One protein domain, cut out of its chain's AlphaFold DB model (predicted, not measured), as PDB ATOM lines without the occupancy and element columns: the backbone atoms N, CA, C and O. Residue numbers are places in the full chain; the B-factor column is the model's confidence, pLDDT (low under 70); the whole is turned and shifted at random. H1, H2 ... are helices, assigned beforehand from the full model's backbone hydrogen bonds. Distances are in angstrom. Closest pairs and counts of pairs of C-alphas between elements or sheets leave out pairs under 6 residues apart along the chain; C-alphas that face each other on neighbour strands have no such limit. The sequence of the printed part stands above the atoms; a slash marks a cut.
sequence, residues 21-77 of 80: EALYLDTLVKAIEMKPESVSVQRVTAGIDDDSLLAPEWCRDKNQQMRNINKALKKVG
ATOM      1  N   GLU A  21     -42.679  19.383  51.210       94.75
ATOM      2  CA  GLU A  21     -43.552  19.888  50.140       94.75
ATOM      3  C   GLU A  21     -44.896  20.374  50.704       94.75
ATOM      4  O   GLU A  21     -45.407  21.412  50.300       94.75
ATOM      5  N   ALA A  22     -45.447  19.669  51.695       95.56
ATOM      6  CA  ALA A  22     -46.696  20.058  52.343       95.56
ATOM      7  C   ALA A  22     -46.593  21.430  53.030       95.56
ATOM      8  O   ALA A  22     -47.474  22.268  52.848       95.56
ATOM      9  N   LEU A  23     -45.503  21.677  53.769       97.06
ATOM     10  CA  LEU A  23     -45.270  22.967  54.423       97.06
ATOM     11  C   LEU A  23     -45.027  24.080  53.397       97.06
ATOM     12  O   LEU A  23     -45.503  25.200  53.577       97.06
ATOM     13  N   TYR A  24     -44.332  23.767  52.302       95.75
ATOM     14  CA  TYR A  24     -44.161  24.688  51.185       95.75
ATOM     15  C   TYR A  24     -45.509  25.101  50.573       95.75
ATOM     16  O   TYR A  24     -45.768  26.293  50.424       95.75
ATOM     17  N   LEU A  25     -46.384  24.137  50.264       95.69
ATOM     18  CA  LEU A  25     -47.700  24.396  49.671       95.69
ATOM     19  C   LEU A  25     -48.606  25.208  50.603       95.69
ATOM     20  O   LEU A  25     -49.250  26.148  50.148       95.69
ATOM     21  N   ASP A  26     -48.637  24.871  51.894       96.88
ATOM     22  CA  ASP A  26     -49.383  25.627  52.906       96.88
ATOM     23  C   ASP A  26     -48.892  27.081  53.002       96.88
ATOM     24  O   ASP A  26     -49.683  28.022  52.926       96.88
ATOM     25  N   THR A  27     -47.572  27.270  53.076       96.94
ATOM     26  CA  THR A  27     -46.960  28.606  53.120       96.94
ATOM     27  C   THR A  27     -47.250  29.400  51.846       96.94
ATOM     28  O   THR A  27     -47.556  30.589  51.914       96.94
ATOM     29  N   LEU A  28     -47.190  28.748  50.680       95.50
ATOM     30  CA  LEU A  28     -47.473  29.368  49.389       95.50
ATOM     31  C   LEU A  28     -48.917  29.872  49.311       95.50
ATOM     32  O   LEU A  28     -49.132  31.015  48.917       95.50
ATOM     33  N   VAL A  29     -49.896  29.045  49.689       95.75
ATOM     34  CA  VAL A  29     -51.315  29.432  49.666       95.75
ATOM     35  C   VAL A  29     -51.545  30.657  50.552       95.75
ATOM     36  O   VAL A  29     -52.072  31.656  50.066       95.75
ATOM     37  N   LYS A  30     -51.037  30.638  51.790       96.62
ATOM     38  CA  LYS A  30     -51.133  31.776  52.720       96.62
ATOM     39  C   LYS A  30     -50.511  33.049  52.148       96.62
ATOM     40  O   LYS A  30     -51.109  34.118  52.218       96.62
ATOM     41  N   ALA A  31     -49.324  32.946  51.549       96.12
ATOM     42  CA  ALA A  31     -48.653  34.095  50.946       96.12
ATOM     43  C   ALA A  31     -49.458  34.700  49.784       96.12
ATOM     44  O   ALA A  31     -49.498  35.919  49.637       96.12
ATOM     45  N   ILE A  32     -50.110  33.863  48.970       94.38
ATOM     46  CA  ILE A  32     -50.951  34.315  47.855       94.38
ATOM     47  C   ILE A  32     -52.225  35.003  48.360       94.38
ATOM     48  O   ILE A  32     -52.594  36.033  47.801       94.38
ATOM     49  N   GLU A  33     -52.856  34.485  49.415       94.19
ATOM     50  CA  GLU A  33     -54.039  35.101  50.036       94.19
ATOM     51  C   GLU A  33     -53.718  36.445  50.712       94.19
ATOM     52  O   GLU A  33     -54.525  37.367  50.667       94.19
ATOM     53  N   MET A  34     -52.527  36.587  51.305       95.56
ATOM     54  CA  MET A  34     -52.086  37.831  51.958       95.56
ATOM     55  C   MET A  34     -51.608  38.911  50.980       95.56
ATOM     56  O   MET A  34     -51.497  40.085  51.343       95.56
ATOM     57  N   LYS A  35     -51.244  38.524  49.758       94.38
ATOM     58  CA  LYS A  35     -50.658  39.422  48.765       94.38
ATOM     59  C   LYS A  35     -51.691  40.469  48.309       94.38
ATOM     60  O   LYS A  35     -52.769  40.082  47.863       94.38
ATOM     61  N   PRO A  36     -51.337  41.769  48.245       95.69
ATOM     62  CA  PRO A  36     -52.212  42.795  47.677       95.69
ATOM     63  C   PRO A  36     -52.638  42.490  46.234       95.69
ATOM     64  O   PRO A  36     -51.886  41.887  45.458       95.69
ATOM     65  N   GLU A  37     -53.820  42.956  45.835       92.44
ATOM     66  CA  GLU A  37     -54.348  42.767  44.474       92.44
ATOM     67  C   GLU A  37     -53.466  43.413  43.395       92.44
ATOM     68  O   GLU A  37     -53.353  42.893  42.289       92.44
ATOM     69  N   SER A  38     -52.765  44.498  43.739       96.31
ATOM     70  CA  SER A  38     -51.848  45.213  42.843       96.31
ATOM     71  C   SER A  38     -50.562  44.451  42.503       96.31
ATOM     72  O   SER A  38     -49.799  44.891  41.645       96.31
ATOM     73  N   VAL A  39     -50.293  43.319  43.159       95.50
ATOM     74  CA  VAL A  39     -49.078  42.524  42.948       95.50
ATOM     75  C   VAL A  39     -49.403  41.283  42.125       95.50
ATOM     76  O   VAL A  39     -50.283  40.502  42.487       95.50
ATOM     77  N   SER A  40     -48.650  41.037  41.054       91.88
ATOM     78  CA  SER A  40     -48.730  39.795  40.280       91.88
ATOM     79  C   SER A  40     -47.581  38.849  40.634       91.88
ATOM     80  O   SER A  40     -46.456  39.273  40.895       91.88
ATOM     81  N   VAL A  41     -47.863  37.545  40.653       91.94
ATOM     82  CA  VAL A  41     -46.852  36.505  40.879       91.94
ATOM     83  C   VAL A  41     -46.599  35.792  39.561       91.94
ATOM     84  O   VAL A  41     -47.508  35.189  39.002       91.94
ATOM     85  N   GLN A  42     -45.366  35.862  39.061       90.00
ATOM     86  CA  GLN A  42     -45.019  35.303  37.749       90.00
ATOM     87  C   GLN A  42     -44.694  33.807  37.796       90.00
ATOM     88  O   GLN A  42     -45.012  33.073  36.864       90.00
ATOM     89  N   ARG A  43     -44.011  33.345  38.851       90.56
ATOM     90  CA  ARG A  43     -43.563  31.953  38.958       90.56
ATOM     91  C   ARG A  43     -43.416  31.534  40.410       90.56
ATOM     92  O   ARG A  43     -42.750  32.205  41.188       90.56
ATOM     93  N   VAL A  44     -43.985  30.376  40.727       90.44
ATOM     94  CA  VAL A  44     -43.914  29.750  42.060       90.44
ATOM     95  C   VAL A  44     -43.283  28.362  42.003       90.44
ATOM     96  O   VAL A  44     -43.356  27.613  42.956       90.44
ATOM     97  N   THR A  45     -42.662  27.979  40.889       88.44
ATOM     98  CA  THR A  45     -41.990  26.681  40.768       88.44
ATOM     99  C   THR A  45     -40.489  26.817  40.648       88.44
ATOM    100  O   THR A  45     -39.967  27.731  40.000       88.44
ATOM    101  N   ALA A  46     -39.803  25.850  41.241       77.00
ATOM    102  CA  ALA A  46     -38.377  25.630  41.103       77.00
ATOM    103  C   ALA A  46     -38.178  24.118  40.984       77.00
ATOM    104  O   ALA A  46     -38.340  23.386  41.963       77.00
ATOM    105  N   GLY A  47     -37.905  23.674  39.757       78.75
ATOM    106  CA  GLY A  47     -37.578  22.291  39.446       78.75
ATOM    107  C   GLY A  47     -36.155  22.211  38.918       78.75
ATOM    108  O   GLY A  47     -35.800  23.008  38.050       78.75
ATOM    109  N   ILE A  48     -35.365  21.298  39.472       83.56
ATOM    110  CA  ILE A  48     -34.002  20.993  39.028       83.56
ATOM    111  C   ILE A  48     -33.930  19.476  38.911       83.56
ATOM    112  O   ILE A  48     -34.049  18.783  39.919       83.56
ATOM    113  N   ASP A  49     -33.778  18.980  37.691       80.31
ATOM    114  CA  ASP A  49     -33.764  17.554  37.363       80.31
ATOM    115  C   ASP A  49     -32.347  16.978  37.226       80.31
ATOM    116  O   ASP A  49     -32.192  15.771  37.057       80.31
ATOM    117  N   ASP A  50     -31.313  17.809  37.359       86.00
ATOM    118  CA  ASP A  50     -29.923  17.372  37.298       86.00
ATOM    119  C   ASP A  50     -29.370  16.870  38.652       86.00
ATOM    120  O   ASP A  50     -29.943  17.032  39.740       86.00
ATOM    121  N   ASP A  51     -28.175  16.282  38.590       85.56
ATOM    122  CA  ASP A  51     -27.454  15.763  39.755       85.56
ATOM    123  C   ASP A  51     -26.924  16.862  40.686       85.56
ATOM    124  O   ASP A  51     -26.264  16.569  41.690       85.56
ATOM    125  N   SER A  52     -27.138  18.140  40.367       88.81
ATOM    126  CA  SER A  52     -26.750  19.240  41.242       88.81
ATOM    127  C   SER A  52     -27.701  19.378  42.430       88.81
ATOM    128  O   SER A  52     -27.275  19.888  43.472       88.81
ATOM    129  N   LEU A  53     -28.939  18.879  42.329       91.00
ATOM    130  CA  LEU A  53     -29.902  18.902  43.425       91.00
ATOM    131  C   LEU A  53     -29.541  17.878  44.513       91.00
ATOM    132  O   LEU A  53     -29.512  16.668  44.286       91.00
ATOM    133  N   LEU A  54     -29.326  18.382  45.727       90.69
ATOM    134  CA  LEU A  54     -29.077  17.592  46.935       90.69
ATOM    135  C   LEU A  54     -30.355  17.339  47.742       90.69
ATOM    136  O   LEU A  54     -30.525  16.267  48.302       90.69
ATOM    137  N   ALA A  55     -31.225  18.345  47.836       90.56
ATOM    138  CA  ALA A  55     -32.486  18.308  48.576       90.56
ATOM    139  C   ALA A  55     -33.300  19.585  48.280       90.56
ATOM    140  O   ALA A  55     -32.724  20.560  47.805       90.56
ATOM    141  N   PRO A  56     -34.587  19.669  48.628       90.94
ATOM    142  CA  PRO A  56     -35.438  18.532  48.917       90.94
ATOM    143  C   PRO A  56     -35.801  17.781  47.628       90.94
ATOM    144  O   PRO A  56     -35.866  18.367  46.550       90.94
ATOM    145  N   GLU A  57     -36.044  16.480  47.746       90.06
ATOM    146  CA  GLU A  57     -36.240  15.579  46.600       90.06
ATOM    147  C   GLU A  57     -37.464  15.937  45.740       90.06
ATOM    148  O   GLU A  57     -37.453  15.782  44.522       90.06
ATOM    149  N   TRP A  58     -38.502  16.517  46.353       90.75
ATOM    150  CA  TRP A  58     -39.714  16.961  45.657       90.75
ATOM    151  C   TRP A  58     -39.474  18.113  44.661       90.75
ATOM    152  O   TRP A  58     -40.359  18.439  43.873       90.75
ATOM    153  N   CYS A  59     -38.277  18.710  44.644       90.62
ATOM    154  CA  CYS A  59     -37.855  19.648  43.603       90.62
ATOM    155  C   CYS A  59     -37.365  18.972  42.308       90.62
ATOM    156  O   CYS A  59     -37.137  19.690  41.337       90.62
ATOM    157  N   ARG A  60     -37.194  17.641  42.250       89.56
ATOM    158  CA  ARG A  60     -36.745  16.968  41.013       89.56
ATOM    159  C   ARG A  60     -37.795  16.970  39.916       89.56
ATOM    160  O   ARG A  60     -37.487  17.249  38.763       89.56
ATOM    161  N   ASP A  61     -39.046  16.691  40.271       90.00
ATOM    162  CA  ASP A  61     -40.140  16.636  39.303       90.00
ATOM    163  C   ASP A  61     -40.953  17.936  39.320       90.00
ATOM    164  O   ASP A  61     -41.924  18.105  40.066       90.00
ATOM    165  N   LYS A  62     -40.577  18.858  38.429       88.94
ATOM    166  CA  LYS A  62     -41.302  20.118  38.215       88.94
ATOM    167  C   LYS A  62     -42.772  19.890  37.861       88.94
ATOM    168  O   LYS A  62     -43.631  20.657  38.295       88.94
ATOM    169  N   ASN A  63     -43.081  18.873  37.059       91.06
ATOM    170  CA  ASN A  63     -44.445  18.621  36.606       91.06
ATOM    171  C   ASN A  63     -45.314  18.128  37.764       91.06
ATOM    172  O   ASN A  63     -46.470  18.536  37.889       91.06
ATOM    173  N   GLN A  64     -44.761  17.293  38.643       91.88
ATOM    174  CA  GLN A  64     -45.433  16.881  39.871       91.88
ATOM    175  C   GLN A  64     -45.653  18.062  40.819       91.88
ATOM    176  O   GLN A  64     -46.781  18.259  41.274       91.88
ATOM    177  N   GLN A  65     -44.631  18.893  41.036       91.50
ATOM    178  CA  GLN A  65     -44.737  20.106  41.853       91.50
ATOM    179  C   GLN A  65     -45.839  21.041  41.317       91.50
ATOM    180  O   GLN A  65     -46.707  21.487  42.065       91.50
ATOM    181  N   MET A  66     -45.885  21.265  40.001       92.25
ATOM    182  CA  MET A  66     -46.936  22.043  39.328       92.25
ATOM    183  C   MET A  66     -48.342  21.474  39.555       92.25
ATOM    184  O   MET A  66     -49.288  22.229  39.796       92.25
ATOM    185  N   ARG A  67     -48.509  20.145  39.480       93.62
ATOM    186  CA  ARG A  67     -49.794  19.484  39.765       93.62
ATOM    187  C   ARG A  67     -50.209  19.693  41.220       93.62
ATOM    188  O   ARG A  67     -51.385  19.936  41.485       93.62
ATOM    189  N   ASN A  68     -49.265  19.607  42.149       94.56
ATOM    190  CA  ASN A  68     -49.520  19.772  43.577       94.56
ATOM    191  C   ASN A  68     -49.877  21.222  43.934       94.56
ATOM    192  O   ASN A  68     -50.855  21.445  44.647       94.56
ATOM    193  N   ILE A  69     -49.178  22.203  43.356       94.06
ATOM    194  CA  ILE A  69     -49.493  23.633  43.501       94.06
ATOM    195  C   ILE A  69     -50.890  23.940  42.963       94.06
ATOM    196  O   ILE A  69     -51.700  24.539  43.666       94.06
ATOM    197  N   ASN A  70     -51.217  23.459  41.760       93.62
ATOM    198  CA  ASN A  70     -52.553  23.617  41.185       93.62
ATOM    199  C   ASN A  70     -53.651  23.043  42.088       93.62
ATOM    200  O   ASN A  70     -54.684  23.675  42.300       93.62
ATOM    201  N   LYS A  71     -53.428  21.849  42.650       95.00
ATOM    202  CA  LYS A  71     -54.363  21.236  43.603       95.00
ATOM    203  C   LYS A  71     -54.515  22.067  44.875       95.00
ATOM    204  O   LYS A  71     -55.621  22.130  45.399       95.00
ATOM    205  N   ALA A  72     -53.437  22.666  45.379       95.19
ATOM    206  CA  ALA A  72     -53.468  23.501  46.577       95.19
ATOM    207  C   ALA A  72     -54.232  24.810  46.330       95.19
ATOM    208  O   ALA A  72     -55.179  25.101  47.054       95.19
ATOM    209  N   LEU A  73     -53.903  25.535  45.258       93.56
ATOM    210  CA  LEU A  73     -54.555  26.800  44.898       93.56
ATOM    211  C   LEU A  73     -56.042  26.621  44.565       93.56
ATOM    212  O   LEU A  73     -56.870  27.440  44.960       93.56
ATOM    213  N   LYS A  74     -56.417  25.499  43.938       94.50
ATOM    214  CA  LYS A  74     -57.822  25.197  43.639       94.50
ATOM    215  C   LYS A  74     -58.698  25.129  44.897       94.50
ATOM    216  O   LYS A  74     -59.883  25.439  44.815       94.50
ATOM    217  N   LYS A  75     -58.142  24.747  46.055       92.88
ATOM    218  CA  LYS A  75     -58.890  24.689  47.328       92.88
ATOM    219  C   LYS A  75     -59.340  26.066  47.814       92.88
ATOM    220  O   LYS A  75     -60.347  26.142  48.504       92.88
ATOM    221  N   VAL A  76     -58.623  27.121  47.428       91.69
ATOM    222  CA  VAL A  76     -58.930  28.518  47.774       91.69
ATOM    223  C   VAL A  76     -59.551  29.283  46.598       91.69
ATOM    224  O   VAL A  76     -59.587  30.505  46.583       91.69
ATOM    225  N   GLY A  77     -60.038  28.564  45.578       90.25
ATOM    226  CA  GLY A  77     -60.694  29.164  44.412       90.25
ATOM    227  C   GLY A  77     -59.744  29.812  43.399       90.25
ATOM    228  O   GLY A  77     -60.208  30.477  42.477       90.25
TER     229      GLY A  77
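AT A GLANCE: This is residues 21 to 77 of the 80 residues of a protein of hydrothermal vent metagenome (UniProt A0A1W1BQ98). Two helices, H1 and H2, meet at a steep tilt and run the same way, and a long loop, residues 35 to 61, joins them by running back the length of the domain and folding round at its far end. Residues 34 to 39 stick out, and 34 belongs to H1. The printed part has 57 residues with two named helices, H1 then H2, and no named strand; the class is all helix, with 27 residues, under half, in named elements. It is only just loose, close to compact, with a radius of gyration of the C-alphas of 12.5 A, and spans 38 by 21 by 17 A.

IN THESE COORDINATES: H1, residues 21 to 34, is 20.0 A long and begins at C-alpha 21, (-43.552, 19.888, 50.140). H2, residues 62 to 74, is 18.1 A long and ends at C-alpha 74, (-57.822, 25.197, 43.639).

HOW THE PARTS SIT: H1 touches H2 with residues 25 to 29 alone, and H2 touches H1 with residues 68 to 73 alone; their closest C-alphas, of Val 29 and Leu 73, are 6.3 A apart. They run the same way at a steep tilt of 47 degrees. In H1 and H2 every O i to N i+4 pair is within hydrogen-bond range.

THE WHOLE: The C-alphas farthest apart, of Glu 37 and Asp 51, are 38.4 A apart. The link from H1 to H2 is long, with 27 residues. The printed part has no cut, and no printed residue is under 70 in pLDDT.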